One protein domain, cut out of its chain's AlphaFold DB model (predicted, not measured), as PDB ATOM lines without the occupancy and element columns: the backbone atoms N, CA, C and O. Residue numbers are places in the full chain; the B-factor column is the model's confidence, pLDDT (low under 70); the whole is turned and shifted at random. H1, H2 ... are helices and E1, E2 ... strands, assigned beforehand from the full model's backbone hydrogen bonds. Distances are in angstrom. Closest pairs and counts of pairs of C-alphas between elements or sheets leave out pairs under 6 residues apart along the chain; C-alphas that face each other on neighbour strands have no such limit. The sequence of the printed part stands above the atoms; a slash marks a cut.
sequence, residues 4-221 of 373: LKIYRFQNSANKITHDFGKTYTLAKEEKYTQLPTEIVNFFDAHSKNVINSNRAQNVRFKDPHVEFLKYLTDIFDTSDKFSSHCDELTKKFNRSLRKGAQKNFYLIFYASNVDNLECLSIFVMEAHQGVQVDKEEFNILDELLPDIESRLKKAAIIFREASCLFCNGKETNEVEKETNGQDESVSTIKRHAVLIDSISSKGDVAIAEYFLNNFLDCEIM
ATOM      1  N   LEU A   4      58.162 -19.100 118.076       88.31
ATOM      2  CA  LEU A   4      58.470 -18.882 116.669       88.31
ATOM      3  C   LEU A   4      57.341 -19.455 115.817       88.31
ATOM      4  O   LEU A   4      56.920 -20.588 116.025       88.31
ATOM      5  N   LYS A   5      56.866 -18.701 114.830       87.75
ATOM      6  CA  LYS A   5      55.949 -19.206 113.805       87.75
ATOM      7  C   LYS A   5      56.416 -18.764 112.433       87.75
ATOM      8  O   LYS A   5      56.747 -17.597 112.234       87.75
ATOM      9  N   ILE A   6      56.456 -19.704 111.494       83.12
ATOM     10  CA  ILE A   6      56.966 -19.469 110.139       83.12
ATOM     11  C   ILE A   6      55.883 -19.805 109.127       83.12
ATOM     12  O   ILE A   6      55.347 -20.912 109.135       83.12
ATOM     13  N   TYR A   7      55.624 -18.871 108.218       81.81
ATOM     14  CA  TYR A   7      54.704 -19.020 107.099       81.81
ATOM     15  C   TYR A   7      55.468 -18.937 105.791       81.81
ATOM     16  O   TYR A   7      56.252 -18.011 105.579       81.81
ATOM     17  N   ARG A   8      55.205 -19.875 104.883       79.06
ATOM     18  CA  ARG A   8      55.749 -19.846 103.527       79.06
ATOM     19  C   ARG A   8      54.726 -19.232 102.587       79.06
ATOM     20  O   ARG A   8      53.645 -19.783 102.421       79.06
ATOM     21  N   PHE A   9      55.086 -18.129 101.949       78.00
ATOM     22  CA  PHE A   9      54.307 -17.483 100.901       78.00
ATOM     23  C   PHE A   9      54.832 -17.924  99.535       78.00
ATOM     24  O   PHE A   9      56.011 -17.755  99.209       78.00
ATOM     25  N   GLN A  10      53.941 -18.500  98.736       75.38
ATOM     26  CA  GLN A  10      54.202 -18.966  97.385       75.38
ATOM     27  C   GLN A  10      53.504 -18.040  96.384       75.38
ATOM     28  O   GLN A  10      52.307 -17.766  96.496       75.38
ATOM     29  N   ASN A  11      54.255 -17.542  95.406       70.62
ATOM     30  CA  ASN A  11      53.732 -16.726  94.322       70.62
ATOM     31  C   ASN A  11      53.563 -17.578  93.059       70.62
ATOM     32  O   ASN A  11      54.538 -18.063  92.488       70.62
ATOM     33  N   SER A  12      52.326 -17.703  92.583       64.44
ATOM     34  CA  SER A  12      52.002 -18.332  91.303       64.44
ATOM     35  C   SER A  12      51.221 -17.346  90.438       64.44
ATOM     36  O   SER A  12      50.090 -17.006  90.777       64.44
ATOM     37  N   ALA A  13      51.818 -16.881  89.334       57.09
ATOM     38  CA  ALA A  13      51.155 -16.197  88.211       57.09
ATOM     39  C   ALA A  13      49.934 -15.310  88.585       57.09
ATOM     40  O   ALA A  13      48.833 -15.522  88.082       57.09
ATOM     41  N   ASN A  14      50.144 -14.298  89.444       56.88
ATOM     42  CA  ASN A  14      49.160 -13.310  89.945       56.88
ATOM     43  C   ASN A  14      48.320 -13.694  91.175       56.88
ATOM     44  O   ASN A  14      47.439 -12.921  91.563       56.88
ATOM     45  N   LYS A  15      48.598 -14.827  91.825       63.78
ATOM     46  CA  LYS A  15      47.997 -15.207  93.106       63.78
ATOM     47  C   LYS A  15      49.091 -15.563  94.110       63.78
ATOM     48  O   LYS A  15      49.981 -16.353  93.809       63.78
ATOM     49  N   ILE A  16      48.991 -14.976  95.298       67.62
ATOM     50  CA  ILE A  16      49.832 -15.315  96.444       67.62
ATOM     51  C   ILE A  16      49.027 -16.271  97.326       67.62
ATOM     52  O   ILE A  16      47.904 -15.958  97.730       67.62
ATOM     53  N   THR A  17      49.585 -17.446  97.587       71.69
ATOM     54  CA  THR A  17      49.071 -18.417  98.559       71.69
ATOM     55  C   THR A  17      50.086 -18.577  99.679       71.69
ATOM     56  O   THR A  17      51.270 -18.322  99.478       71.69
ATOM     57  N   HIS A  18      49.647 -18.990 100.861       69.25
ATOM     58  CA  HIS A  18      50.561 -19.326 101.945       69.25
ATOM     59  C   HIS A  18      50.186 -20.668 102.560       69.25
ATOM     60  O   HIS A  18      49.007 -21.022 102.608       69.25
ATOM     61  N   ASP A  19      51.202 -21.399 103.003       69.88
ATOM     62  CA  ASP A  19      51.026 -22.643 103.747       69.88
ATOM     63  C   ASP A  19      50.615 -22.322 105.198       69.88
ATOM     64  O   ASP A  19      50.948 -21.252 105.723       69.88
ATOM     65  N   PHE A  20      49.904 -23.240 105.866       62.00
ATOM     66  CA  PHE A  20      49.632 -23.113 107.303       62.00
ATOM     67  C   PHE A  20      50.959 -23.039 108.066       62.00
ATOM     68  O   PHE A  20      51.815 -23.914 107.924       62.00
ATOM     69  N   GLY A  21      51.140 -21.981 108.859       60.00
ATOM     70  CA  GLY A  21      52.374 -21.781 109.607       60.00
ATOM     71  C   GLY A  21      52.497 -22.776 110.755       60.00
ATOM     72  O   GLY A  21      51.548 -22.969 111.514       60.00
ATOM     73  N   LYS A  22      53.671 -23.396 110.901       68.25
ATOM     74  CA  LYS A  22      53.989 -24.245 112.059       68.25
ATOM     75  C   LYS A  22      54.511 -23.386 113.210       68.25
ATOM     76  O   LYS A  22      55.314 -22.481 112.975       68.25
ATOM     77  N   THR A  23      54.058 -23.689 114.427       69.06
ATOM     78  CA  THR A  23      54.446 -23.000 115.666       69.06
ATOM     79  C   THR A  23      55.473 -23.829 116.437       69.06
ATOM     80  O   THR A  23      55.306 -25.038 116.599       69.06
ATOM     81  N   TYR A  24      56.511 -23.161 116.928       74.56
ATOM     82  CA  TYR A  24      57.654 -23.731 117.632       74.56
ATOM     83  C   TYR A  24      57.856 -23.018 118.972       74.56
ATOM     84  O   TYR A  24      57.703 -21.794 119.068       74.56
ATOM     85  N   THR A  25      58.225 -23.770 120.006       69.69
ATOM     86  CA  THR A  25      58.309 -23.303 121.400       69.69
ATOM     87  C   THR A  25      59.593 -23.794 122.074       69.69
ATOM     88  O   THR A  25      60.152 -24.814 121.687       69.69
ATOM     89  N   LEU A  26      60.091 -23.101 123.106       60.41
ATOM     90  CA  LEU A  26      61.254 -23.592 123.877       60.41
ATOM     91  C   LEU A  26      60.963 -24.863 124.684       60.41
ATOM     92  O   LEU A  26      61.852 -25.688 124.881       60.41
ATOM     93  N   ALA A  27      59.736 -25.001 125.184       57.12
ATOM     94  CA  ALA A  27      59.294 -26.184 125.905       57.12
ATOM     95  C   ALA A  27      58.658 -27.170 124.923       57.12
ATOM     96  O   ALA A  27      57.886 -26.761 124.057       57.12
ATOM     97  N   LYS A  28      58.973 -28.462 125.059       55.56
ATOM     98  CA  LYS A  28      58.297 -29.519 124.306       55.56
ATOM     99  C   LYS A  28      56.862 -29.636 124.822       55.56
ATOM    100  O   LYS A  28      56.640 -30.144 125.917       55.56
ATOM    101  N   GLU A  29      55.909 -29.160 124.037       61.03
ATOM    102  CA  GLU A  29      54.477 -29.338 124.278       61.03
ATOM    103  C   GLU A  29      53.950 -30.363 123.265       61.03
ATOM    104  O   GLU A  29      54.430 -30.407 122.136       61.03
ATOM    105  N   GLU A  30      52.964 -31.195 123.621       56.19
ATOM    106  CA  GLU A  30      52.456 -32.258 122.722       56.19
ATOM    107  C   GLU A  30      52.011 -31.742 121.342       56.19
ATOM    108  O   GLU A  30      52.036 -32.482 120.361       56.19
ATOM    109  N   LYS A  31      51.621 -30.465 121.262       58.12
ATOM    110  CA  LYS A  31      51.147 -29.805 120.041       58.12
ATOM    111  C   LYS A  31      52.221 -29.004 119.296       58.12
ATOM    112  O   LYS A  31      51.944 -28.558 118.185       58.12
ATOM    113  N   TYR A  32      53.404 -28.795 119.879       63.59
ATOM    114  CA  TYR A  32      54.401 -27.852 119.360       63.59
ATOM    115  C   TYR A  32      55.807 -28.446 119.304       63.59
ATOM    116  O   TYR A  32      56.265 -29.144 120.207       63.59
ATOM    117  N   THR A  33      56.523 -28.132 118.227       69.12
ATOM    118  CA  THR A  33      57.896 -28.598 118.031       69.12
ATOM    119  C   THR A  33      58.864 -27.753 118.860       69.12
ATOM    120  O   THR A  33      58.760 -26.524 118.901       69.12
ATOM    121  N   GLN A  34      59.829 -28.410 119.506       74.38
ATOM    122  CA  GLN A  34      60.860 -27.731 120.285       74.38
ATOM    123  C   GLN A  34      61.756 -26.880 119.376       74.38
ATOM    124  O   GLN A  34      62.186 -27.328 118.314       74.38
ATOM    125  N   LEU A  35      62.052 -25.658 119.808       73.94
ATOM    126  CA  LEU A  35      62.903 -24.722 119.090       73.94
ATOM    127  C   LEU A  35      64.395 -25.011 119.369       73.94
ATOM    128  O   LEU A  35      64.799 -24.936 120.532       73.94
ATOM    129  N   PRO A  36      65.224 -25.310 118.347       77.19
ATOM    130  CA  PRO A  36      66.660 -25.528 118.536       77.19
ATOM    131  C   PRO A  36      67.385 -24.267 119.024       77.19
ATOM    132  O   PRO A  36      67.044 -23.148 118.627       77.19
ATOM    133  N   THR A  37      68.416 -24.437 119.854       76.94
ATOM    134  CA  THR A  37      69.197 -23.330 120.438       76.94
ATOM    135  C   THR A  37      69.871 -22.472 119.366       76.94
ATOM    136  O   THR A  37      69.946 -21.254 119.494       76.94
ATOM    137  N   GLU A  38      70.320 -23.087 118.277       74.19
ATOM    138  CA  GLU A  38      70.956 -22.425 117.137       74.19
ATOM    139  C   GLU A  38      69.985 -21.446 116.466       74.19
ATOM    140  O   GLU A  38      70.344 -20.307 116.167       74.19
ATOM    141  N   ILE A  39      68.722 -21.859 116.313       76.50
ATOM    142  CA  ILE A  39      67.649 -21.036 115.746       76.50
ATOM    143  C   ILE A  39      67.283 -19.887 116.695       76.50
ATOM    144  O   ILE A  39      67.060 -18.761 116.250       76.50
ATOM    145  N   VAL A  40      67.264 -20.140 118.007       81.19
ATOM    146  CA  VAL A  40      67.055 -19.098 119.023       81.19
ATOM    147  C   VAL A  40      68.146 -18.030 118.948       81.19
ATOM    148  O   VAL A  40      67.838 -16.844 118.839       81.19
ATOM    149  N   ASN A  41      69.413 -18.448 118.982       81.62
ATOM    150  CA  ASN A  41      70.563 -17.547 118.930       81.62
ATOM    151  C   ASN A  41      70.565 -16.728 117.638       81.62
ATOM    152  O   ASN A  41      70.855 -15.532 117.657       81.62
ATOM    153  N   PHE A  42      70.201 -17.368 116.527       80.62
ATOM    154  CA  PHE A  42      70.055 -16.713 115.241       80.62
ATOM    155  C   PHE A  42      69.047 -15.557 115.296       80.62
ATOM    156  O   PHE A  42      69.411 -14.419 114.985       80.62
ATOM    157  N   PHE A  43      67.801 -15.822 115.702       83.62
ATOM    158  CA  PHE A  43      66.761 -14.791 115.699       83.62
ATOM    159  C   PHE A  43      67.003 -13.709 116.754       83.62
ATOM    160  O   PHE A  43      66.801 -12.538 116.443       83.62
ATOM    161  N   ASP A  44      67.515 -14.053 117.939       86.31
ATOM    162  CA  ASP A  44      67.907 -13.062 118.951       86.31
ATOM    163  C   ASP A  44      68.967 -12.090 118.412       86.31
ATOM    164  O   ASP A  44      68.823 -10.870 118.531       86.31
ATOM    165  N   ALA A  45      70.023 -12.624 117.785       83.06
ATOM    166  CA  ALA A  45      71.075 -11.810 117.189       83.06
ATOM    167  C   ALA A  45      70.521 -10.917 116.071       83.06
ATOM    168  O   ALA A  45      70.868  -9.740 115.989       83.06
ATOM    169  N   HIS A  46      69.613 -11.439 115.241       81.69
ATOM    170  CA  HIS A  46      68.994 -10.665 114.166       81.69
ATOM    171  C   HIS A  46      68.101  -9.552 114.709       81.69
ATOM    172  O   HIS A  46      68.233  -8.414 114.264       81.69
ATOM    173  N   SER A  47      67.256  -9.827 115.703       87.12
ATOM    174  CA  SER A  47      66.444  -8.805 116.364       87.12
ATOM    175  C   SER A  47      67.312  -7.702 116.965       87.12
ATOM    176  O   SER A  47      67.061  -6.519 116.727       87.12
ATOM    177  N   LYS A  48      68.396  -8.073 117.656       86.06
ATOM    178  CA  LYS A  48      69.358  -7.119 118.222       86.06
ATOM    179  C   LYS A  48      70.057  -6.283 117.148       86.06
ATOM    180  O   LYS A  48      70.209  -5.072 117.308       86.06
ATOM    181  N   ASN A  49      70.449  -6.899 116.038       83.31
ATOM    182  CA  ASN A  49      71.067  -6.197 114.915       83.31
ATOM    183  C   ASN A  49      70.097  -5.212 114.249       83.31
ATOM    184  O   ASN A  49      70.518  -4.131 113.845       83.31
ATOM    185  N   VAL A  50      68.802  -5.545 114.161       83.12
ATOM    186  CA  VAL A  50      67.777  -4.619 113.655       83.12
ATOM    187  C   VAL A  50      67.639  -3.407 114.575       83.12
ATOM    188  O   VAL A  50      67.693  -2.283 114.084       83.12
ATOM    189  N   ILE A  51      67.511  -3.628 115.890       84.19
ATOM    190  CA  ILE A  51      67.373  -2.553 116.890       84.19
ATOM    191  C   ILE A  51      68.556  -1.575 116.822       84.19
ATOM    192  O   ILE A  51      68.354  -0.366 116.892       84.19
ATOM    193  N   ASN A  52      69.776  -2.093 116.655       82.94
ATOM    194  CA  ASN A  52      71.011  -1.300 116.681       82.94
ATOM    195  C   ASN A  52      71.458  -0.782 115.300       82.94
ATOM    196  O   ASN A  52      72.515  -0.163 115.173       82.94
ATOM    197  N   SER A  53      70.687  -1.044 114.243       80.31
ATOM    198  CA  SER A  53      71.060  -0.656 112.884       80.31
ATOM    199  C   SER A  53      70.861   0.840 112.648       80.31
ATOM    200  O   SER A  53      69.764   1.371 112.795       80.31
ATOM    201  N   ASN A  54      71.890   1.509 112.126       74.38
ATOM    202  CA  ASN A  54      71.811   2.904 111.674       74.38
ATOM    203  C   ASN A  54      70.882   3.125 110.463       74.38
ATOM    204  O   ASN A  54      70.625   4.264 110.074       74.38
ATOM    205  N   ARG A  55      70.418   2.045 109.824       72.69
ATOM    206  CA  ARG A  55      69.458   2.079 108.710       72.69
ATOM    207  C   ARG A  55      68.029   1.841 109.169       72.69
ATOM    208  O   ARG A  55      67.122   1.936 108.341       72.69
ATOM    209  N   ALA A  56      67.843   1.459 110.427       78.44
ATOM    210  CA  ALA A  56      66.524   1.260 110.967       78.44
ATOM    211  C   ALA A  56      65.849   2.605 111.237       78.44
ATOM    212  O   ALA A  56      66.493   3.624 111.481       78.44
ATOM    213  N   GLN A  57      64.531   2.597 111.146       81.94
ATOM    214  CA  GLN A  57      63.674   3.732 111.412       81.94
ATOM    215  C   GLN A  57      62.826   3.390 112.623       81.94
ATOM    216  O   GLN A  57      62.245   2.306 112.695       81.94
ATOM    217  N   ASN A  58      62.749   4.313 113.570       87.12
ATOM    218  CA  ASN A  58      61.781   4.200 114.643       87.12
ATOM    219  C   ASN A  58      60.398   4.504 114.068       87.12
ATOM    220  O   ASN A  58      60.230   5.409 113.243       87.12
ATOM    221  N   VAL A  59      59.417   3.704 114.461       87.94
ATOM    222  CA  VAL A  59      58.050   3.813 113.962       87.94
ATOM    223  C   VAL A  59      57.057   3.749 115.111       87.94
ATOM    224  O   VAL A  59      57.317   3.168 116.174       87.94
ATOM    225  N   ARG A  60      55.895   4.339 114.864       88.81
ATOM    226  CA  ARG A  60      54.782   4.433 115.798       88.81
ATOM    227  C   ARG A  60      53.491   3.989 115.122       88.81
ATOM    228  O   ARG A  60      53.300   4.251 113.941       88.81
ATOM    229  N   PHE A  61      52.611   3.322 115.862       89.69
ATOM    230  CA  PHE A  61      51.253   3.017 115.399       89.69
ATOM    231  C   PHE A  61      50.442   4.306 115.218       89.69
ATOM    232  O   PHE A  61      50.484   5.174 116.084       89.69
ATOM    233  N   LYS A  62      49.688   4.412 114.119       87.25
ATOM    234  CA  LYS A  62      48.901   5.616 113.795       87.25
ATOM    235  C   LYS A  62      47.673   5.806 114.684       87.25
ATOM    236  O   LYS A  62      47.229   6.928 114.884       87.25
ATOM    237  N   ASP A  63      47.099   4.710 115.171       86.25
ATOM    238  CA  ASP A  63      45.853   4.715 115.935       86.25
ATOM    239  C   ASP A  63      45.923   3.643 117.045       86.25
ATOM    240  O   ASP A  63      46.422   2.538 116.800       86.25
ATOM    241  N   PRO A  64      45.471   3.930 118.280       88.06
ATOM    242  CA  PRO A  64      45.516   2.972 119.390       88.06
ATOM    243  C   PRO A  64      44.585   1.762 119.198       88.06
ATOM    244  O   PRO A  64      44.688   0.780 119.928       88.06
ATOM    245  N   HIS A  65      43.687   1.800 118.216       87.81
ATOM    246  CA  HIS A  65      42.703   0.767 117.909       87.81
ATOM    247  C   HIS A  65      43.020  -0.029 116.635       87.81
ATOM    248  O   HIS A  65      42.163  -0.805 116.182       87.81
ATOM    249  N   VAL A  66      44.225   0.114 116.061       87.19
ATOM    250  CA  VAL A  66      44.632  -0.684 114.891       87.19
ATOM    251  C   VAL A  66      44.493  -2.181 115.174       87.19
ATOM    252  O   VAL A  66      44.799  -2.673 116.260       87.19
ATOM    253  N   GLU A  67      44.027  -2.929 114.171       85.88
ATOM    254  CA  GLU A  67      43.795  -4.380 114.258       85.88
ATOM    255  C   GLU A  67      45.042  -5.130 114.753       85.88
ATOM    256  O   GLU A  67      44.925  -6.047 115.556       85.88
ATOM    257  N   PHE A  68      46.235  -4.685 114.343       89.50
ATOM    258  CA  PHE A  68      47.508  -5.263 114.772       89.50
ATOM    259  C   PHE A  68      47.692  -5.221 116.302       89.50
ATOM    260  O   PHE A  68      48.083  -6.220 116.907       89.50
ATOM    261  N   LEU A  69      47.374  -4.088 116.940       88.81
ATOM    262  CA  LEU A  69      47.531  -3.899 118.387       88.81
ATOM    263  C   LEU A  69      46.598  -4.801 119.193       88.81
ATOM    264  O   LEU A  69      46.987  -5.275 120.258       88.81
ATOM    265  N   LYS A  70      45.401  -5.093 118.668       86.00
ATOM    266  CA  LYS A  70      44.440  -5.993 119.323       86.00
ATOM    267  C   LYS A  70      45.018  -7.386 119.542       86.00
ATOM    268  O   LYS A  70      44.731  -7.990 120.564       86.00
ATOM    269  N   TYR A  71      45.824  -7.864 118.596       89.00
ATOM    270  CA  TYR A  71      46.482  -9.163 118.679       89.00
ATOM    271  C   TYR A  71      47.754  -9.118 119.529       89.00
ATOM    272  O   TYR A  71      48.080 -10.086 120.202       89.00
ATOM    273  N   LEU A  72      48.479  -7.994 119.527       86.94
ATOM    274  CA  LEU A  72      49.762  -7.858 120.224       86.94
ATOM    275  C   LEU A  72      49.650  -7.931 121.758       86.94
ATOM    276  O   LEU A  72      50.608  -8.330 122.418       86.94
ATOM    277  N   THR A  73      48.517  -7.532 122.339       81.19
ATOM    278  CA  THR A  73      48.354  -7.423 123.802       81.19
ATOM    279  C   THR A  73      48.582  -8.750 124.527       81.19
ATOM    280  O   THR A  73      49.248  -8.774 125.568       81.19
ATOM    281  N   ASP A  74      48.097  -9.849 123.950       87.38
ATOM    282  CA  ASP A  74      48.147 -11.179 124.545       87.38
ATOM    283  C   ASP A  74      48.838 -12.247 123.677       87.38
ATOM    284  O   ASP A  74      48.905 -13.412 124.070       87.38
ATOM    285  N   ILE A  75      49.459 -11.857 122.553       89.50
ATOM    286  CA  ILE A  75      50.298 -12.751 121.725       89.50
ATOM    287  C   ILE A  75      51.462 -13.388 122.497       89.50
ATOM    288  O   ILE A  75      51.984 -14.417 122.084       89.50
ATOM    289  N   PHE A  76      51.874 -12.789 123.614       88.19
ATOM    290  CA  PHE A  76      52.990 -13.251 124.443       88.19
ATOM    291  C   PHE A  76      52.569 -14.189 125.583       88.19
ATOM    292  O   PHE A  76      53.433 -14.774 126.231       88.19
ATOM    293  N   ASP A  77      51.267 -14.322 125.854       88.19
ATOM    294  CA  ASP A  77      50.774 -14.971 127.072       88.19
ATOM    295  C   ASP A  77      50.895 -16.502 127.024       88.19
ATOM    296  O   ASP A  77      51.312 -17.128 127.996       88.19
ATOM    297  N   THR A  78      50.500 -17.123 125.906       88.00
ATOM    298  CA  THR A  78      50.509 -18.585 125.727       88.00
ATOM    299  C   THR A  78      50.875 -18.963 124.294       88.00
ATOM    300  O   THR A  78      50.673 -18.172 123.372       88.00
ATOM    301  N   SER A  79      51.358 -20.194 124.083       85.12
ATOM    302  CA  SER A  79      51.640 -20.715 122.734       85.12
ATOM    303  C   SER A  79      50.387 -20.736 121.846       85.12
ATOM    304  O   SER A  79      50.447 -20.363 120.674       85.12
ATOM    305  N   ASP A  80      49.223 -21.080 122.412       88.69
ATOM    306  CA  ASP A  80      47.945 -21.080 121.688       88.69
ATOM    307  C   ASP A  80      47.557 -19.671 121.214       88.69
ATOM    308  O   ASP A  80      47.240 -19.495 120.037       88.69
ATOM    309  N   LYS A  81      47.645 -18.663 122.098       91.81
ATOM    310  CA  LYS A  81      47.386 -17.258 121.743       91.81
ATOM    311  C   LYS A  81      48.399 -16.750 120.723       91.81
ATOM    312  O   LYS A  81      48.008 -16.145 119.727       91.81
ATOM    313  N   PHE A  82      49.686 -17.042 120.927       91.62
ATOM    314  CA  PHE A  82      50.740 -16.724 119.967       91.62
ATOM    315  C   PHE A  82      50.403 -17.280 118.579       91.62
ATOM    316  O   PHE A  82      50.409 -16.552 117.587       91.62
ATOM    317  N   SER A  83      50.046 -18.565 118.521       89.50
ATOM    318  CA  SER A  83      49.710 -19.270 117.290       89.50
ATOM    319  C   SER A  83      48.494 -18.654 116.593       89.50
ATOM    320  O   SER A  83      48.600 -18.291 115.417       89.50
ATOM    321  N   SER A  84      47.367 -18.491 117.297       91.19
ATOM    322  CA  SER A  84      46.126 -17.967 116.710       91.19
ATOM    323  C   SER A  84      46.269 -16.525 116.230       91.19
ATOM    324  O   SER A  84      45.806 -16.178 115.146       91.19
ATOM    325  N   HIS A  85      46.956 -15.682 117.002       93.81
ATOM    326  CA  HIS A  85      47.162 -14.278 116.650       93.81
ATOM    327  C   HIS A  85      48.129 -14.110 115.486       93.81
ATOM    328  O   HIS A  85      47.884 -13.290 114.606       93.81
ATOM    329  N   CYS A  86      49.180 -14.932 115.409       92.38
ATOM    330  CA  CYS A  86      50.028 -14.980 114.222       92.38
ATOM    331  C   CYS A  86      49.237 -15.388 112.966       92.38
ATOM    332  O   CYS A  86      49.515 -14.863 111.885       92.38
ATOM    333  N   ASP A  87      48.232 -16.271 113.075       90.94
ATOM    334  CA  ASP A  87      47.389 -16.644 111.929       90.94
ATOM    335  C   ASP A  87      46.537 -15.463 111.457       90.94
ATOM    336  O   ASP A  87      46.452 -15.198 110.254       90.94
ATOM    337  N   GLU A  88      45.958 -14.697 112.383       92.06
ATOM    338  CA  GLU A  88      45.219 -13.479 112.042       92.06
ATOM    339  C   GLU A  88      46.125 -12.391 111.451       92.06
ATOM    340  O   GLU A  88      45.801 -11.802 110.413       92.06
ATOM    341  N   LEU A  89      47.311 -12.180 112.030       91.69
ATOM    342  CA  LEU A  89      48.314 -11.259 111.496       91.69
ATOM    343  C   LEU A  89      48.798 -11.687 110.107       91.69
ATOM    344  O   LEU A  89      48.972 -10.840 109.236       91.69
ATOM    345  N   THR A  90      48.938 -12.985 109.844       90.00
ATOM    346  CA  THR A  90      49.286 -13.502 108.512       90.00
ATOM    347  C   THR A  90      48.178 -13.222 107.500       90.00
ATOM    348  O   THR A  90      48.457 -12.801 106.375       90.00
ATOM    349  N   LYS A  91      46.904 -13.377 107.891       88.69
ATOM    350  CA  LYS A  91      45.765 -12.992 107.043       88.69
ATOM    351  C   LYS A  91      45.767 -11.492 106.758       88.69
ATOM    352  O   LYS A  91      45.502 -11.112 105.617       88.69
ATOM    353  N   LYS A  92      46.044 -10.649 107.761       89.75
ATOM    354  CA  LYS A  92      46.180  -9.195 107.586       89.75
ATOM    355  C   LYS A  92      47.328  -8.880 106.629       89.75
ATOM    356  O   LYS A  92      47.095  -8.225 105.623       89.75
ATOM    357  N   PHE A  93      48.516  -9.440 106.864       87.00
ATOM    358  CA  PHE A  93      49.681  -9.292 105.992       87.00
ATOM    359  C   PHE A  93      49.340  -9.643 104.541       87.00
ATOM    360  O   PHE A  93      49.582  -8.842 103.644       87.00
ATOM    361  N   ASN A  94      48.696 -10.791 104.310       84.06
ATOM    362  CA  ASN A  94      48.288 -11.224 102.975       84.06
ATOM    363  C   ASN A  94      47.300 -10.251 102.303       84.06
ATOM    364  O   ASN A  94      47.406 -10.008 101.104       84.06
ATOM    365  N   ARG A  95      46.362  -9.663 103.065       85.06
ATOM    366  CA  ARG A  95      45.446  -8.610 102.579       85.06
ATOM    367  C   ARG A  95      46.185  -7.308 102.241       85.06
ATOM    368  O   ARG A  95      45.755  -6.585 101.346       85.06
ATOM    369  N   SER A  96      47.282  -7.014 102.937       80.94
ATOM    370  CA  SER A  96      48.079  -5.797 102.755       80.94
ATOM    371  C   SER A  96      48.994  -5.847 101.524       80.94
ATOM    372  O   SER A  96      49.378  -4.791 101.018       80.94
ATOM    373  N   LEU A  97      49.323  -7.036 101.006       76.25
ATOM    374  CA  LEU A  97      50.121  -7.198  99.786       76.25
ATOM    375  C   LEU A  97      49.351  -6.686  98.554       76.25
ATOM    376  O   LEU A  97      48.272  -7.185  98.232       76.25
ATOM    377  N   ARG A  98      49.915  -5.734  97.794       65.44
ATOM    378  CA  ARG A  98      49.406  -5.436  96.438       65.44
ATOM    379  C   ARG A  98      49.958  -6.448  95.427       65.44
ATOM    380  O   ARG A  98      51.007  -7.048  95.651       65.44
ATOM    381  N   LYS A  99      49.242  -6.649  94.308       58.38
ATOM    382  CA  LYS A  99      49.625  -7.592  93.237       58.38
ATOM    383  C   LYS A  99      51.115  -7.447  92.885       58.38
ATOM    384  O   LYS A  99      51.527  -6.377  92.447       58.38
ATOM    385  N   GLY A 100      51.873  -8.540  93.011       55.53
ATOM    386  CA  GLY A 100      53.205  -8.660  92.414       55.53
ATOM    387  C   GLY A 100      54.397  -8.816  93.360       55.53
ATOM    388  O   GLY A 100      55.480  -8.371  92.990       55.53
ATOM    389  N   ALA A 101      54.280  -9.472  94.523       55.69
ATOM    390  CA  ALA A 101      55.488 -10.055  95.118       55.69
ATOM    391  C   ALA A 101      56.028 -11.089  94.118       55.69
ATOM    392  O   ALA A 101      55.399 -12.118  93.927       55.69
ATOM    393  N   GLN A 102      57.121 -10.789  93.408       56.06
ATOM    394  CA  GLN A 102      57.577 -11.609  92.273       56.06
ATOM    395  C   GLN A 102      58.161 -12.960  92.703       56.06
ATOM    396  O   GLN A 102      58.232 -13.880  91.893       56.06
ATOM    397  N   LYS A 103      58.538 -13.093  93.976       66.94
ATOM    398  CA  LYS A 103      59.280 -14.227  94.524       66.94
ATOM    399  C   LYS A 103      58.542 -14.854  95.702       66.94
ATOM    400  O   LYS A 103      57.782 -14.177  96.391       66.94
ATOM    401  N   ASN A 104      58.816 -16.132  95.943       72.88
ATOM    402  CA  ASN A 104      58.426 -16.804  97.178       72.88
ATOM    403  C   ASN A 104      59.191 -16.189  98.356       72.88
ATOM    404  O   ASN A 104      60.341 -15.772  98.198       72.88
ATOM    405  N   PHE A 105      58.582 -16.152  99.534       74.94
ATOM    406  CA  PHE A 105      59.213 -15.623 100.743       74.94
ATOM    407  C   PHE A 105      58.644 -16.283 101.999       74.94
ATOM    408  O   PHE A 105      57.596 -16.925 101.961       74.94
ATOM    409  N   TYR A 106      59.340 -16.119 103.114       77.62
ATOM    410  CA  TYR A 106      58.892 -16.501 104.439       77.62
ATOM    411  C   TYR A 106      58.485 -15.261 105.226       77.62
ATOM    412  O   TYR A 106      59.194 -14.254 105.209       77.62
ATOM    413  N   LEU A 107      57.352 -15.355 105.918       83.50
ATOM    414  CA  LEU A 107      56.954 -14.433 106.974       83.50
ATOM    415  C   LEU A 107      57.175 -15.143 108.305       83.50
ATOM    416  O   LEU A 107      56.638 -16.229 108.532       83.50
ATOM    417  N   ILE A 108      57.982 -14.543 109.166       86.06
ATOM    418  CA  ILE A 108      58.405 -15.143 110.427       86.06
ATOM    419  C   ILE A 108      57.963 -14.232 111.560       86.06
ATOM    420  O   ILE A 108      58.290 -13.049 111.548       86.06
ATOM    421  N   PHE A 109      57.269 -14.800 112.540       91.88
ATOM    422  CA  PHE A 109      56.943 -14.156 113.806       91.88
ATOM    423  C   PHE A 109      57.773 -14.798 114.907       91.88
ATOM    424  O   PHE A 109      57.750 -16.017 115.066       91.88
ATOM    425  N   TYR A 110      58.493 -13.986 115.669       91.75
ATOM    426  CA  TYR A 110      59.351 -14.440 116.752       91.75
ATOM    427  C   TYR A 110      59.127 -13.578 117.995       91.75
ATOM    428  O   TYR A 110      59.559 -12.428 118.052       91.75
ATOM    429  N   ALA A 111      58.420 -14.124 118.982       93.12
ATOM    430  CA  ALA A 111      58.257 -13.496 120.288       93.12
ATOM    431  C   ALA A 111      59.477 -13.831 121.148       93.12
ATOM    432  O   ALA A 111      59.809 -15.004 121.305       93.12
ATOM    433  N   SER A 112      60.157 -12.819 121.684       90.88
ATOM    434  CA  SER A 112      61.364 -13.004 122.494       90.88
ATOM    435  C   SER A 112      61.632 -11.812 123.412       90.88
ATOM    436  O   SER A 112      60.952 -10.792 123.338       90.88
ATOM    437  N   ASN A 113      62.647 -11.945 124.267       89.69
ATOM    438  CA  ASN A 113      63.188 -10.844 125.054       89.69
ATOM    439  C   ASN A 113      64.557 -10.469 124.488       89.69
ATOM    440  O   ASN A 113      65.478 -11.287 124.545       89.69
ATOM    441  N   VAL A 114      64.693  -9.251 123.968       82.00
ATOM    442  CA  VAL A 114      65.945  -8.732 123.399       82.00
ATOM    443  C   VAL A 114      66.355  -7.512 124.204       82.00
ATOM    444  O   VAL A 114      65.572  -6.579 124.341       82.00
ATOM    445  N   ASP A 115      67.561  -7.540 124.777       81.19
ATOM    446  CA  ASP A 115      68.080  -6.482 125.658       81.19
ATOM    447  C   ASP A 115      67.072  -6.079 126.766       81.19
ATOM    448  O   ASP A 115      66.832  -4.905 127.025       81.19
ATOM    449  N   ASN A 116      66.466  -7.083 127.419       82.94
ATOM    450  CA  ASN A 116      65.426  -6.957 128.459       82.94
ATOM    451  C   ASN A 116      64.089  -6.341 128.010       82.94
ATOM    452  O   ASN A 116      63.239  -6.064 128.852       82.94
ATOM    453  N   LEU A 117      63.863  -6.182 126.705       84.88
ATOM    454  CA  LEU A 117      62.587  -5.735 126.150       84.88
ATOM    455  C   LEU A 117      61.832  -6.921 125.548       84.88
ATOM    456  O   LEU A 117      62.344  -7.605 124.658       84.88
ATOM    457  N   GLU A 118      60.600  -7.150 126.007       90.50
ATOM    458  CA  GLU A 118      59.719  -8.137 125.383       90.50
ATOM    459  C   GLU A 118      59.242  -7.610 124.029       90.50
ATOM    460  O   GLU A 118      58.642  -6.533 123.924       90.50
ATOM    461  N   CYS A 119      59.559  -8.356 122.974       92.88
ATOM    462  CA  CYS A 119      59.379  -7.912 121.605       92.88
ATOM    463  C   CYS A 119      58.812  -9.004 120.698       92.88
ATOM    464  O   CYS A 119      59.132 -10.188 120.818       92.88
ATOM    465  N   LEU A 120      57.984  -8.575 119.748       94.81
ATOM    466  CA  LEU A 120      57.573  -9.386 118.612       94.81
ATOM    467  C   LEU A 120      58.429  -8.971 117.421       94.81
ATOM    468  O   LEU A 120      58.308  -7.859 116.909       94.81
ATOM    469  N   SER A 121      59.300  -9.868 116.986       92.50
ATOM    470  CA  SER A 121      60.114  -9.683 115.794       92.50
ATOM    471  C   SER A 121      59.386 -10.269 114.591       92.50
ATOM    472  O   SER A 121      58.949 -11.419 114.624       92.50
ATOM    473  N   ILE A 122      59.246  -9.477 113.535       91.31
ATOM    474  CA  ILE A 122      58.635  -9.875 112.271       91.31
ATOM    475  C   ILE A 122      59.683  -9.766 111.178       91.31
ATOM    476  O   ILE A 122      60.151  -8.669 110.868       91.31
ATOM    477  N   PHE A 123      60.020 -10.896 110.564       84.75
ATOM    478  CA  PHE A 123      60.987 -10.956 109.475       84.75
ATOM    479  C   PHE A 123      60.311 -11.375 108.175       84.75
ATOM    480  O   PHE A 123      59.473 -12.278 108.160       84.75
ATOM    481  N   VAL A 124      60.707 -10.730 107.076       80.31
ATOM    482  CA  VAL A 124      60.343 -11.148 105.718       80.31
ATOM    483  C   VAL A 124      61.620 -11.542 104.989       80.31
ATOM    484  O   VAL A 124      62.494 -10.704 104.764       80.31
ATOM    485  N   MET A 125      61.730 -12.815 104.619       74.06
ATOM    486  CA  MET A 125      62.934 -13.385 104.004       74.06
ATOM    487  C   MET A 125      62.594 -13.987 102.639       74.06
ATOM    488  O   MET A 125      61.682 -14.799 102.551       74.06
ATOM    489  N   GLU A 126      63.295 -13.613 101.560       65.81
ATOM    490  CA  GLU A 126      63.090 -14.253 100.248       65.81
ATOM    491  C   GLU A 126      63.392 -15.759 100.341       65.81
ATOM    492  O   GLU A 126      64.417 -16.161 100.879       65.81
ATOM    493  N   ALA A 127      62.539 -16.604  99.760       58.34
ATOM    494  CA  ALA A 127      62.676 -18.062  99.814       58.34
ATOM    495  C   ALA A 127      63.707 -18.604  98.808       58.34
ATOM    496  O   ALA A 127      63.662 -19.780  98.447       58.34
ATOM    497  N   HIS A 128      64.601 -17.748  98.304       46.47
ATOM    498  CA  HIS A 128      65.598 -18.152  97.322       46.47
ATOM    499  C   HIS A 128      66.813 -18.836  97.915       46.47
ATOM    500  O   HIS A 128      67.530 -19.424  97.123       46.47
ATOM    501  N   GLN A 129      67.003 -18.810  99.237       42.47
ATOM    502  CA  GLN A 129      68.036 -19.541  99.969       42.47
ATOM    503  C   GLN A 129      67.949 -19.113 101.453       42.47
ATOM    504  O   GLN A 129      68.129 -17.936 101.757       42.47
ATOM    505  N   GLY A 130      67.616 -20.034 102.366       51.50
ATOM    506  CA  GLY A 130      67.483 -19.764 103.808       51.50
ATOM    507  C   GLY A 130      66.318 -20.526 104.453       51.50
ATOM    508  O   GLY A 130      65.206 -20.492 103.936       51.50
ATOM    509  N   VAL A 131      66.618 -21.228 105.558       49.50
ATOM    510  CA  VAL A 131      65.784 -22.205 106.295       49.50
ATOM    511  C   VAL A 131      65.012 -23.157 105.375       49.50
ATOM    512  O   VAL A 131      63.851 -22.930 105.026       49.50
ATOM    513  N   GLN A 132      65.645 -24.274 105.005       49.16
ATOM    514  CA  GLN A 132      64.917 -25.368 104.373       49.16
ATOM    515  C   GLN A 132      64.137 -26.113 105.458       49.16
ATOM    516  O   GLN A 132      64.718 -26.765 106.321       49.16
ATOM    517  N   VAL A 133      62.809 -26.004 105.401       51.41
ATOM    518  CA  VAL A 133      61.904 -26.867 106.164       51.41
ATOM    519  C   VAL A 133      61.594 -28.070 105.279       51.41
ATOM    520  O   VAL A 133      60.753 -27.972 104.384       51.41
ATOM    521  N   ASP A 134      62.294 -29.183 105.492       54.28
ATOM    522  CA  ASP A 134      61.942 -30.469 104.884       54.28
ATOM    523  C   ASP A 134      61.317 -31.361 105.954       54.28
ATOM    524  O   ASP A 134      61.901 -31.537 107.016       54.28
ATOM    525  N   LYS A 135      60.105 -31.867 105.697       49.34
ATOM    526  CA  LYS A 135      59.414 -32.902 106.493       49.34
ATOM    527  C   LYS A 135      59.623 -32.850 108.023       49.34
ATOM    528  O   LYS A 135      59.736 -33.902 108.631       49.34
ATOM    529  N   GLU A 136      59.575 -31.653 108.627       50.00
ATOM    530  CA  GLU A 136      59.680 -31.380 110.086       50.00
ATOM    531  C   GLU A 136      61.070 -31.053 110.647       50.00
ATOM    532  O   GLU A 136      61.167 -30.711 111.825       50.00
ATOM    533  N   GLU A 137      62.111 -31.025 109.821       51.00
ATOM    534  CA  GLU A 137      63.457 -30.637 110.241       51.00
ATOM    535  C   GLU A 137      63.835 -29.244 109.730       51.00
ATOM    536  O   GLU A 137      63.535 -28.854 108.594       51.00
ATOM    537  N   PHE A 138      64.490 -28.475 110.602       56.31
ATOM    538  CA  PHE A 138      65.097 -27.200 110.251       56.31
ATOM    539  C   PHE A 138      66.524 -27.426 109.790       56.31
ATOM    540  O   PHE A 138      67.429 -27.557 110.611       56.31
ATOM    541  N   ASN A 139      66.731 -27.396 108.479       55.59
ATOM    542  CA  ASN A 139      68.075 -27.387 107.932       55.59
ATOM    543  C   ASN A 139      68.504 -25.937 107.710       55.59
ATOM    544  O   ASN A 139      68.022 -25.236 106.807       55.59
ATOM    545  N   ILE A 140      69.396 -25.478 108.589       53.53
ATOM    546  CA  ILE A 140      70.192 -24.278 108.356       53.53
ATOM    547  C   ILE A 140      71.175 -24.658 107.250       53.53
ATOM    548  O   ILE A 140      72.029 -25.516 107.442       53.53
ATOM    549  N   LEU A 141      71.012 -24.071 106.068       50.69
ATOM    550  CA  LEU A 141      72.043 -24.160 105.045       50.69
ATOM    551  C   LEU A 141      73.159 -23.199 105.467       50.69
ATOM    552  O   LEU A 141      72.927 -21.987 105.533       50.69
ATOM    553  N   ASP A 142      74.329 -23.746 105.797       36.72
ATOM    554  CA  ASP A 142      75.536 -22.954 106.023       36.72
ATOM    555  C   ASP A 142      75.811 -22.098 104.768       36.72
ATOM    556  O   ASP A 142      75.640 -22.569 103.645       36.72
ATOM    557  N   GLU A 143      76.174 -20.825 104.978       37.84
ATOM    558  CA  GLU A 143      76.369 -19.745 103.978       37.84
ATOM    559  C   GLU A 143      75.142 -18.927 103.507       37.84
ATOM    560  O   GLU A 143      75.232 -18.237 102.493       37.84
ATOM    561  N   LEU A 144      73.988 -18.933 104.193       42.22
ATOM    562  CA  LEU A 144      72.778 -18.243 103.668       42.22
ATOM    563  C   LEU A 144      72.001 -17.354 104.636       42.22
ATOM    564  O   LEU A 144      70.972 -16.763 104.298       42.22
ATOM    565  N   LEU A 145      72.524 -17.210 105.836       43.38
ATOM    566  CA  LEU A 145      72.164 -16.122 106.725       43.38
ATOM    567  C   LEU A 145      73.072 -14.934 106.391       43.38
ATOM    568  O   LEU A 145      74.139 -15.156 105.835       43.38
ATOM    569  N   PRO A 146      72.714 -13.683 106.701       39.09
ATOM    570  CA  PRO A 146      73.453 -12.967 107.711       39.09
ATOM    571  C   PRO A 146      74.963 -13.138 107.885       39.09
ATOM    572  O   PRO A 146      75.359 -13.027 109.040       39.09
ATOM    573  N   ASP A 147      75.815 -13.432 106.898       32.84
ATOM    574  CA  ASP A 147      77.241 -13.199 107.096       32.84
ATOM    575  C   ASP A 147      77.407 -11.713 107.440       32.84
ATOM    576  O   ASP A 147      76.516 -10.890 107.205       32.84
ATOM    577  N   ILE A 148      78.512 -11.353 108.079       36.12
ATOM    578  CA  ILE A 148      78.756  -9.998 108.602       36.12
ATOM    579  C   ILE A 148      78.571  -8.907 107.509       36.12
ATOM    580  O   ILE A 148      78.435  -7.721 107.819       36.12
ATOM    581  N   GLU A 149      78.482  -9.303 106.232       32.75
ATOM    582  CA  GLU A 149      78.268  -8.466 105.052       32.75
ATOM    583  C   GLU A 149      76.837  -8.511 104.451       32.75
ATOM    584  O   GLU A 149      76.424  -7.565 103.762       32.75
ATOM    585  N   SER A 150      76.046  -9.552 104.726       39.94
ATOM    586  CA  SER A 150      74.684  -9.763 104.229       39.94
ATOM    587  C   SER A 150      73.682  -8.845 104.945       39.94
ATOM    588  O   SER A 150      73.463  -8.831 106.155       39.94
ATOM    589  N   ARG A 151      73.081  -7.939 104.175       52.12
ATOM    590  CA  ARG A 151      72.283  -6.841 104.732       52.12
ATOM    591  C   ARG A 151      70.866  -7.322 105.025       52.12
ATOM    592  O   ARG A 151      70.135  -7.628 104.087       52.12
ATOM    593  N   LEU A 152      70.447  -7.273 106.291       56.00
ATOM    594  CA  LEU A 152      69.038  -7.371 106.698       56.00
ATOM    595  C   LEU A 152      68.171  -6.446 105.829       56.00
ATOM    596  O   LEU A 152      68.376  -5.228 105.810       56.00
ATOM    597  N   LYS A 153      67.240  -7.030 105.063       60.44
ATOM    598  CA  LYS A 153      66.489  -6.281 104.046       60.44
ATOM    599  C   LYS A 153      65.144  -5.761 104.531       60.44
ATOM    600  O   LYS A 153      64.798  -4.639 104.150       60.44
ATOM    601  N   LYS A 154      64.406  -6.561 105.313       74.00
ATOM    602  CA  LYS A 154      63.059  -6.256 105.822       74.00
ATOM    603  C   LYS A 154      62.824  -6.904 107.185       74.00
ATOM    604  O   LYS A 154      62.827  -8.130 107.288       74.00
ATOM    605  N   ALA A 155      62.628  -6.092 108.214       83.38
ATOM    606  CA  ALA A 155      62.344  -6.568 109.562       83.38
ATOM    607  C   ALA A 155      61.649  -5.485 110.384       83.38
ATOM    608  O   ALA A 155      62.045  -4.326 110.295       83.38
ATOM    609  N   ALA A 156      60.677  -5.863 111.211       89.69
ATOM    610  CA  ALA A 156      60.104  -5.008 112.246       89.69
ATOM    611  C   ALA A 156      60.292  -5.647 113.621       89.69
ATOM    612  O   ALA A 156      60.016  -6.831 113.788       89.69
ATOM    613  N   ILE A 157      60.719  -4.864 114.605       92.00
ATOM    614  CA  ILE A 157      60.821  -5.272 116.006       92.00
ATOM    615  C   ILE A 157      59.835  -4.426 116.797       92.00
ATOM    616  O   ILE A 157      60.059  -3.230 116.967       92.00
ATOM    617  N   ILE A 158      58.732  -5.031 117.229       93.12
ATOM    618  CA  ILE A 158      57.656  -4.361 117.959       93.12
ATOM    619  C   ILE A 158      57.872  -4.554 119.458       93.12
ATOM    620  O   ILE A 158      57.992  -5.688 119.915       93.12
ATOM    621  N   PHE A 159      57.886  -3.466 120.227       91.94
ATOM    622  CA  PHE A 159      58.056  -3.498 121.680       91.94
ATOM    623  C   PHE A 159      56.700  -3.656 122.369       91.94
ATOM    624  O   PHE A 159      55.820  -2.809 122.189       91.94
ATOM    625  N   ARG A 160      56.521  -4.718 123.167       90.38
ATOM    626  CA  ARG A 160      55.237  -5.026 123.819       90.38
ATOM    627  C   ARG A 160      54.783  -3.883 124.719       90.38
ATOM    628  O   ARG A 160      53.675  -3.390 124.555       90.38
ATOM    629  N   GLU A 161      55.637  -3.464 125.648       88.44
ATOM    630  CA  GLU A 161      55.276  -2.505 126.696       88.44
ATOM    631  C   GLU A 161      54.789  -1.171 126.120       88.44
ATOM    632  O   GLU A 161      53.651  -0.776 126.372       88.44
ATOM    633  N   ALA A 162      55.601  -0.530 125.273       87.50
ATOM    634  CA  ALA A 162      55.256   0.743 124.641       87.50
ATOM    635  C   ALA A 162      53.954   0.647 123.825       87.50
ATOM    636  O   ALA A 162      53.062   1.484 123.949       87.50
ATOM    637  N   SER A 163      53.800  -0.430 123.050       89.00
ATOM    638  CA  SER A 163      52.605  -0.663 122.232       89.00
ATOM    639  C   SER A 163      51.344  -0.890 123.079       89.00
ATOM    640  O   SER A 163      50.268  -0.392 122.745       89.00
ATOM    641  N   CYS A 164      51.468  -1.605 124.202       87.38
ATOM    642  CA  CYS A 164      50.382  -1.828 125.154       87.38
ATOM    643  C   CYS A 164      49.988  -0.542 125.892       87.38
ATOM    644  O   CYS A 164      48.800  -0.315 126.120       87.38
ATOM    645  N   LEU A 165      50.949   0.307 126.268       88.25
ATOM    646  CA  LEU A 165      50.658   1.612 126.871       88.25
ATOM    647  C   LEU A 165      49.854   2.488 125.908       88.25
ATOM    648  O   LEU A 165      48.832   3.050 126.307       88.25
ATOM    649  N   PHE A 166      50.249   2.528 124.634       89.06
ATOM    650  CA  PHE A 166      49.536   3.266 123.596       89.06
ATOM    651  C   PHE A 166      48.112   2.748 123.364       89.06
ATOM    652  O   PHE A 166      47.161   3.524 123.445       89.06
ATOM    653  N   CYS A 167      47.939   1.434 123.180       88.31
ATOM    654  CA  CYS A 167      46.622   0.807 122.997       88.31
ATOM    655  C   CYS A 167      45.654   1.091 124.164       88.31
ATOM    656  O   CYS A 167      44.443   1.163 123.968       88.31
ATOM    657  N   ASN A 168      46.183   1.254 125.380       86.31
ATOM    658  CA  ASN A 168      45.398   1.506 126.588       86.31
ATOM    659  C   ASN A 168      45.207   2.999 126.907       86.31
ATOM    660  O   ASN A 168      44.673   3.319 127.969       86.31
ATOM    661  N   GLY A 169      45.673   3.914 126.047       83.31
ATOM    662  CA  GLY A 169      45.607   5.359 126.296       83.31
ATOM    663  C   GLY A 169      46.459   5.821 127.485       83.31
ATOM    664  O   GLY A 169      46.162   6.843 128.096       83.31
ATOM    665  N   LYS A 170      47.492   5.048 127.843       83.00
ATOM    666  CA  LYS A 170      48.408   5.300 128.969       83.00
ATOM    667  C   LYS A 170      49.801   5.741 128.524       83.00
ATOM    668  O   LYS A 170      50.692   5.855 129.357       83.00
ATOM    669  N   GLU A 171      50.011   5.940 127.227       79.81
ATOM    670  CA  GLU A 171      51.264   6.498 126.728       79.81
ATOM    671  C   GLU A 171      51.398   7.943 127.228       79.81
ATOM    672  O   GLU A 171      50.520   8.783 127.015       79.81
ATOM    673  N   THR A 172      52.475   8.222 127.955       65.06
ATOM    674  CA  THR A 172      52.742   9.553 128.487       65.06
ATOM    675  C   THR A 172      53.320  10.440 127.389       65.06
ATOM    676  O   THR A 172      54.339  10.137 126.774       65.06
ATOM    677  N   ASN A 173      52.682  11.588 127.161       54.56
ATOM    678  CA  ASN A 173      53.308  12.703 126.460       54.56
ATOM    679  C   ASN A 173      54.164  13.454 127.492       54.56
ATOM    680  O   ASN A 173      53.710  14.480 127.998       54.56
ATOM    681  N   GLU A 174      55.329  12.944 127.906       46.47
ATOM    682  CA  GLU A 174      56.186  13.794 128.738       46.47
ATOM    683  C   GLU A 174      56.686  14.968 127.894       46.47
ATOM    684  O   GLU A 174      57.380  14.830 126.887       46.47
ATOM    685  N   VAL A 175      56.174  16.130 128.288       43.00
ATOM    686  CA  VAL A 175      56.412  17.451 127.732       43.00
ATOM    687  C   VAL A 175      57.887  17.788 127.918       43.00
ATOM    688  O   VAL A 175      58.413  17.618 129.017       43.00
ATOM    689  N   GLU A 176      58.521  18.313 126.869       40.19
ATOM    690  CA  GLU A 176      59.813  18.995 126.952       40.19
ATOM    691  C   GLU A 176      59.761  20.023 128.096       40.19
ATOM    692  O   GLU A 176      59.202  21.111 127.956       40.19
ATOM    693  N   LYS A 177      60.311  19.684 129.263       34.25
ATOM    694  CA  LYS A 177      60.715  20.700 130.229       34.25
ATOM    695  C   LYS A 177      62.108  21.137 129.816       34.25
ATOM    696  O   LYS A 177      63.064  20.387 129.979       34.25
ATOM    697  N   GLU A 178      62.216  22.354 129.292       33.72
ATOM    698  CA  GLU A 178      63.484  23.075 129.262       33.72
ATOM    699  C   GLU A 178      63.976  23.239 130.707       33.72
ATOM    700  O   GLU A 178      63.596  24.165 131.424       33.72
ATOM    701  N   THR A 179      64.802  22.309 131.176       31.30
ATOM    702  CA  THR A 179      65.640  22.531 132.350       31.30
ATOM    703  C   THR A 179      66.940  23.167 131.895       31.30
ATOM    704  O   THR A 179      67.712  22.579 131.143       31.30
ATOM    705  N   ASN A 180      67.147  24.399 132.356       36.66
ATOM    706  CA  ASN A 180      68.359  25.202 132.237       36.66
ATOM    707  C   ASN A 180      69.655  24.369 132.152       36.66
ATOM    708  O   ASN A 180      70.203  23.954 133.171       36.66
ATOM    709  N   GLY A 181      70.180  24.205 130.935       38.81
ATOM    710  CA  GLY A 181      71.605  23.975 130.681       38.81
ATOM    711  C   GLY A 181      72.212  22.639 131.120       38.81
ATOM    712  O   GLY A 181      73.437  22.560 131.183       38.81
ATOM    713  N   GLN A 182      71.421  21.601 131.397       33.12
ATOM    714  CA  GLN A 182      71.942  20.242 131.577       33.12
ATOM    715  C   GLN A 182      71.294  19.305 130.557       33.12
ATOM    716  O   GLN A 182      70.097  19.032 130.617       33.12
ATOM    717  N   ASP A 183      72.106  18.869 129.590       39.94
ATOM    718  CA  ASP A 183      71.786  17.829 128.612       39.94
ATOM    719  C   ASP A 183      71.555  16.491 129.336       39.94
ATOM    720  O   ASP A 183      72.453  15.665 129.468       39.94
ATOM    721  N   GLU A 184      70.327  16.263 129.787       32.75
ATOM    722  CA  GLU A 184      69.755  14.923 129.914       32.75
ATOM    723  C   GLU A 184      68.450  14.902 129.121       32.75
ATOM    724  O   GLU A 184      67.343  14.984 129.646       32.75
ATOM    725  N   SER A 185      68.583  14.840 127.797       33.22
ATOM    726  CA  SER A 185      67.456  14.639 126.895       33.22
ATOM    727  C   SER A 185      66.905  13.219 127.052       33.22
ATOM    728  O   SER A 185      67.225  12.330 126.264       33.22
ATOM    729  N   VAL A 186      66.048  12.997 128.051       38.47
ATOM    730  CA  VAL A 186      65.105  11.872 128.041       38.47
ATOM    731  C   VAL A 186      63.900  12.313 127.220       38.47
ATOM    732  O   VAL A 186      62.865  12.724 127.732       38.47
ATOM    733  N   SER A 187      64.048  12.252 125.898       40.34
ATOM    734  CA  SER A 187      62.881  12.119 125.040       40.34
ATOM    735  C   SER A 187      62.288  10.749 125.364       40.34
ATOM    736  O   SER A 187      62.898   9.725 125.053       40.34
ATOM    737  N   THR A 188      61.128  10.686 126.020       48.25
ATOM    738  CA  THR A 188      60.292   9.480 125.966       48.25
ATOM    739  C   THR A 188      59.811   9.349 124.530       48.25
ATOM    740  O   THR A 188      58.749   9.836 124.145       48.25
ATOM    741  N   ILE A 189      60.668   8.762 123.698       53.94
ATOM    742  CA  ILE A 189      60.381   8.504 122.299       53.94
ATOM    743  C   ILE A 189      59.175   7.563 122.294       53.94
ATOM    744  O   ILE A 189      59.253   6.447 122.809       53.94
ATOM    745  N   LYS A 190      58.072   8.016 121.693       70.06
ATOM    746  CA  LYS A 190      56.827   7.283 121.384       70.06
ATOM    747  C   LYS A 190      57.040   6.112 120.405       70.06
ATOM    748  O   LYS A 190      56.287   5.901 119.455       70.06
ATOM    749  N   ARG A 191      58.153   5.401 120.560       84.38
ATOM    750  CA  ARG A 191      58.625   4.349 119.671       84.38
ATOM    751  C   ARG A 191      57.940   3.054 120.043       84.38
ATOM    752  O   ARG A 191      58.249   2.450 121.066       84.38
ATOM    753  N   HIS A 192      57.065   2.592 119.164       89.88
ATOM    754  CA  HIS A 192      56.385   1.309 119.334       89.88
ATOM    755  C   HIS A 192      57.130   0.183 118.625       89.88
ATOM    756  O   HIS A 192      57.057  -0.969 119.050       89.88
ATOM    757  N   ALA A 193      57.885   0.508 117.576       88.94
ATOM    758  CA  ALA A 193      58.705  -0.464 116.878       88.94
ATOM    759  C   ALA A 193      59.938   0.160 116.212       88.94
ATOM    760  O   ALA A 193      60.039   1.374 116.029       88.94
ATOM    761  N   VAL A 194      60.871  -0.706 115.827       87.94
ATOM    762  CA  VAL A 194      61.995  -0.400 114.937       87.94
ATOM    763  C   VAL A 194      61.792  -1.159 113.633       87.94
ATOM    764  O   VAL A 194      61.514  -2.355 113.656       87.94
ATOM    765  N   LEU A 195      61.940  -0.486 112.495       85.69
ATOM    766  CA  LEU A 195      61.748  -1.058 111.167       85.69
ATOM    767  C   LEU A 195      63.008  -0.883 110.316       85.69
ATOM    768  O   LEU A 195      63.484   0.229 110.117       85.69
ATOM    769  N   ILE A 196      63.499  -1.966 109.720       79.31
ATOM    770  CA  ILE A 196      64.344  -1.893 108.528       79.31
ATOM    771  C   ILE A 196      63.459  -2.222 107.340       79.31
ATOM    772  O   ILE A 196      62.957  -3.336 107.232       79.31
ATOM    773  N   ASP A 197      63.317  -1.275 106.422       70.62
ATOM    774  CA  ASP A 197      62.656  -1.505 105.144       70.62
ATOM    775  C   ASP A 197      63.535  -0.997 104.005       70.62
ATOM    776  O   ASP A 197      63.382   0.101 103.467       70.62
ATOM    777  N   SER A 198      64.546  -1.795 103.663       59.25
ATOM    778  CA  SER A 198      65.408  -1.453 102.543       59.25
ATOM    779  C   SER A 198      64.719  -1.801 101.223       59.25
ATOM    780  O   SER A 198      64.369  -2.953 100.950       59.25
ATOM    781  N   ILE A 199      64.526  -0.785 100.386       54.38
ATOM    782  CA  ILE A 199      64.129  -0.941  98.987       54.38
ATOM    783  C   ILE A 199      65.391  -1.368  98.227       54.38
ATOM    784  O   ILE A 199      66.223  -0.526  97.891       54.38
ATOM    785  N   SER A 200      65.598  -2.675  98.031       48.00
ATOM    786  CA  SER A 200      66.819  -3.182  97.380       48.00
ATOM    787  C   SER A 200      66.687  -3.314  95.858       48.00
ATOM    788  O   SER A 200      67.688  -3.313  95.147       48.00
ATOM    789  N   SER A 201      65.458  -3.336  95.332       46.28
ATOM    790  CA  SER A 201      65.168  -3.408  93.899       46.28
ATOM    791  C   SER A 201      63.785  -2.829  93.563       46.28
ATOM    792  O   SER A 201      62.932  -2.682  94.439       46.28
ATOM    793  N   LYS A 202      63.517  -2.541  92.278       45.75
ATOM    794  CA  LYS A 202      62.185  -2.111  91.796       45.75
ATOM    795  C   LYS A 202      61.069  -3.137  92.092       45.75
ATOM    796  O   LYS A 202      59.907  -2.753  92.092       45.75
ATOM    797  N   GLY A 203      61.411  -4.405  92.362       45.78
ATOM    798  CA  GLY A 203      60.468  -5.452  92.779       45.78
ATOM    799  C   GLY A 203      60.130  -5.439  94.278       45.78
ATOM    800  O   GLY A 203      59.032  -5.838  94.651       45.78
ATOM    801  N   ASP A 204      61.016  -4.905  95.129       51.31
ATOM    802  CA  ASP A 204      60.814  -4.833  96.591       51.31
ATOM    803  C   ASP A 204      59.870  -3.708  97.026       51.31
ATOM    804  O   ASP A 204      59.367  -3.716  98.154       51.31
ATOM    805  N   VAL A 205      59.623  -2.743  96.134       49.41
ATOM    806  CA  VAL A 205      58.690  -1.622  96.344       49.41
ATOM    807  C   VAL A 205      57.289  -2.148  96.683       49.41
ATOM    808  O   VAL A 205      56.588  -1.564  97.505       49.41
ATOM    809  N   ALA A 206      56.915  -3.304  96.119       48.50
ATOM    810  CA  ALA A 206      55.616  -3.933  96.329       48.50
ATOM    811  C   ALA A 206      55.413  -4.529  97.733       48.50
ATOM    812  O   ALA A 206      54.277  -4.825  98.073       48.50
ATOM    813  N   ILE A 207      56.464  -4.726  98.538       49.66
ATOM    814  CA  ILE A 207      56.340  -5.184  99.937       49.66
ATOM    815  C   ILE A 207      56.609  -4.015 100.894       49.66
ATOM    816  O   ILE A 207      55.891  -3.855 101.878       49.66
ATOM    817  N   ALA A 208      57.579  -3.157 100.562       51.22
ATOM    818  CA  ALA A 208      58.011  -2.014 101.368       51.22
ATOM    819  C   ALA A 208      56.875  -1.022 101.702       51.22
ATOM    820  O   ALA A 208      56.561  -0.771 102.865       51.22
ATOM    821  N   GLU A 209      56.172  -0.516 100.682       56.88
ATOM    822  CA  GLU A 209      55.168   0.542 100.882       56.88
ATOM    823  C   GLU A 209      53.959   0.099 101.729       56.88
ATOM    824  O   GLU A 209      53.321   0.939 102.371       56.88
ATOM    825  N   TYR A 210      53.650  -1.203 101.762       66.75
ATOM    826  CA  TYR A 210      52.480  -1.746 102.466       66.75
ATOM    827  C   TYR A 210      52.811  -2.372 103.810       66.75
ATOM    828  O   TYR A 210      51.939  -2.407 104.677       66.75
ATOM    829  N   PHE A 211      54.040  -2.854 103.999       74.25
ATOM    830  CA  PHE A 211      54.440  -3.463 105.261       74.25
ATOM    831  C   PHE A 211      54.284  -2.473 106.418       74.25
ATOM    832  O   PHE A 211      53.622  -2.772 107.408       74.25
ATOM    833  N   LEU A 212      54.789  -1.251 106.240       78.25
ATOM    834  CA  LEU A 212      54.621  -0.187 107.223       78.25
ATOM    835  C   LEU A 212      53.172   0.325 107.279       78.25
ATOM    836  O   LEU A 212      52.568   0.351 108.348       78.25
ATOM    837  N   ASN A 213      52.607   0.740 106.140       76.75
ATOM    838  CA  ASN A 213      51.363   1.517 106.143       76.75
ATOM    839  C   ASN A 213      50.080   0.695 106.278       76.75
ATOM    840  O   ASN A 213      49.117   1.238 106.800       76.75
ATOM    841  N   ASN A 214      50.052  -0.542 105.774       81.50
ATOM    842  CA  ASN A 214      48.827  -1.346 105.665       81.50
ATOM    843  C   ASN A 214      48.863  -2.614 106.522       81.50
ATOM    844  O   ASN A 214      47.820  -3.211 106.782       81.50
ATOM    845  N   PHE A 215      50.052  -3.136 106.830       86.88
ATOM    846  CA  PHE A 215      50.188  -4.310 107.690       86.88
ATOM    847  C   PHE A 215      50.413  -3.902 109.145       86.88
ATOM    848  O   PHE A 215      49.653  -4.331 110.008       86.88
ATOM    849  N   LEU A 216      51.415  -3.062 109.413       87.44
ATOM    850  CA  LEU A 216      51.649  -2.551 110.764       87.44
ATOM    851  C   LEU A 216      50.726  -1.378 111.122       87.44
ATOM    852  O   LEU A 216      50.522  -1.127 112.301       87.44
ATOM    853  N   ASP A 217      50.160  -0.678 110.132       87.56
ATOM    854  CA  ASP A 217      49.397   0.565 110.335       87.56
ATOM    855  C   ASP A 217      50.217   1.622 111.116       87.56
ATOM    856  O   ASP A 217      49.715   2.343 111.982       87.56
ATOM    857  N   CYS A 218      51.511   1.706 110.793       87.19
ATOM    858  CA  CYS A 218      52.486   2.578 111.444       87.19
ATOM    859  C   CYS A 218      52.897   3.767 110.567       87.19
ATOM    860  O   CYS A 218      52.718   3.776 109.346       87.19
ATOM    861  N   GLU A 219      53.520   4.753 111.202       85.31
ATOM    862  CA  GLU A 219      54.240   5.860 110.584       85.31
ATOM    863  C   GLU A 219      55.684   5.942 111.088       85.31
ATOM    864  O   GLU A 219      56.006   5.492 112.189       85.31
ATOM    865  N   ILE A 220      56.572   6.490 110.255       84.62
ATOM    866  CA  ILE A 220      57.970   6.739 110.630       84.62
ATOM    867  C   ILE A 220      58.008   7.933 111.576       84.62
ATOM    868  O   ILE A 220      57.448   8.979 111.259       84.62
ATOM    869  N   MET A 221      58.707   7.796 112.697       85.75
ATOM    870  CA  MET A 221      58.892   8.889 113.640       85.75
ATOM    871  C   MET A 221      59.835   9.959 113.075       85.75
ATOM    872  O   MET A 221      60.823   9.660 112.400       85.75
TER     873      MET A 221
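Overview. This is residues 4 to 221 of the 373 residues of an uncharacterized protein of Ligilactobacillus agilis (UniProt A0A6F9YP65). A twisted sheet of nine strands forms the core, with helix H1 crossing one face and H3 and H4 on the opposite face, while H2 and H5 each pack on H3. The small hairpin E7 and E8 lies off to one side of the core, and residues 178 to 184 stick out. The 218 printed residues hold five named helices and eleven named strands, in the order E1 E2 E3 H1 E4 H2 H3 E5 E6 E7 E8 E9 H4 E10 H5 E11; the class is mixed, helices and strands. The large sheet is branched at E1, and its neighbour pairs are antiparallel. The whole is compact, with a radius of gyration of the C-alphas of 17.9 A and spans of 63 by 43 by 36 A.

Arrangement. E1, residues 4 to 12, has E2, residues 15 to 18, and E3, residues 22 to 25, on one side and E5, residues 105 to 114, on the other side. Within hydrogen-bond range are N 10 and O 17 at 2.8 A, N 4 and O 24 at 2.9 A, and N 5 and O 109 at 2.8 A. E5 forms a hairpin with E6, residues 117 to 126, where N 110 and O 121 are 2.8 A apart. E9, residues 154 to 159, is the antiparallel neighbour of E6, with N 122 and O 156 at 2.8 A, and of E10, residues 193 to 197, with N 157 and O 194 at 2.8 A. E4, residues 57 to 61, has E10 on one side, with N 57 and O 195 at 2.8 A, and E11, residues 218 to 220, on the other side, with N 60 and O 219 at 2.9 A. H1, residues 37 to 51, runs across the strands at a height over the sheet of 8.9 A, and touches no helix. On the opposite face H3, residues 79 to 96, has a height of 8.6 A. H2, residues 67 to 72, touches H3 at a shallow tilt of 25 degrees, the closest C-alphas being those of Tyr 71 and His 85, 5.5 A. H4, residues 160 to 167, touches H2 at Cys 167 and Leu 69, whose C-alphas, the closest, are 6.7 A apart. H5, residues 205 to 215, touches residues 92 to 96 of H3 alone, at a steep tilt of 55 degrees; the closest C-alphas are those of Phe 93 and Phe 215, 5.3 A. E7, residues 132 to 134, and E8, residues 137 to 139, are apart from E5; N 132 and O 139 are 3.1 A apart. Each O i to N i+4 pair is within hydrogen-bond range in H1, H3 and H4, but 1 of 2 in H2 and 3 of 7 in H5, where 2 of 8 O i to N i+3 pairs are.

Along the chain. E1 begins at C-alpha 4, (58.470, -18.882, 116.669), and is 26.2 A long. H1 is 21.2 A, H3 25.2 A, E5, which bends by 65 degrees at residue 111, 24.6 A, and E6 27.3 A. E11 ends at C-alpha 220, (57.970, 6.739, 110.630).

Size, cuts and confidence. The C-alphas farthest apart, those of Lys 135 and Asn 180, are 64.2 A apart. The printed part has no cut; the links E3 to H1, E8 to E9 and H4 to E10 are long. The mean pLDDT of the printed part is 71.7, with 85 residues under 70, among them 126 to 153 and 172 to 189.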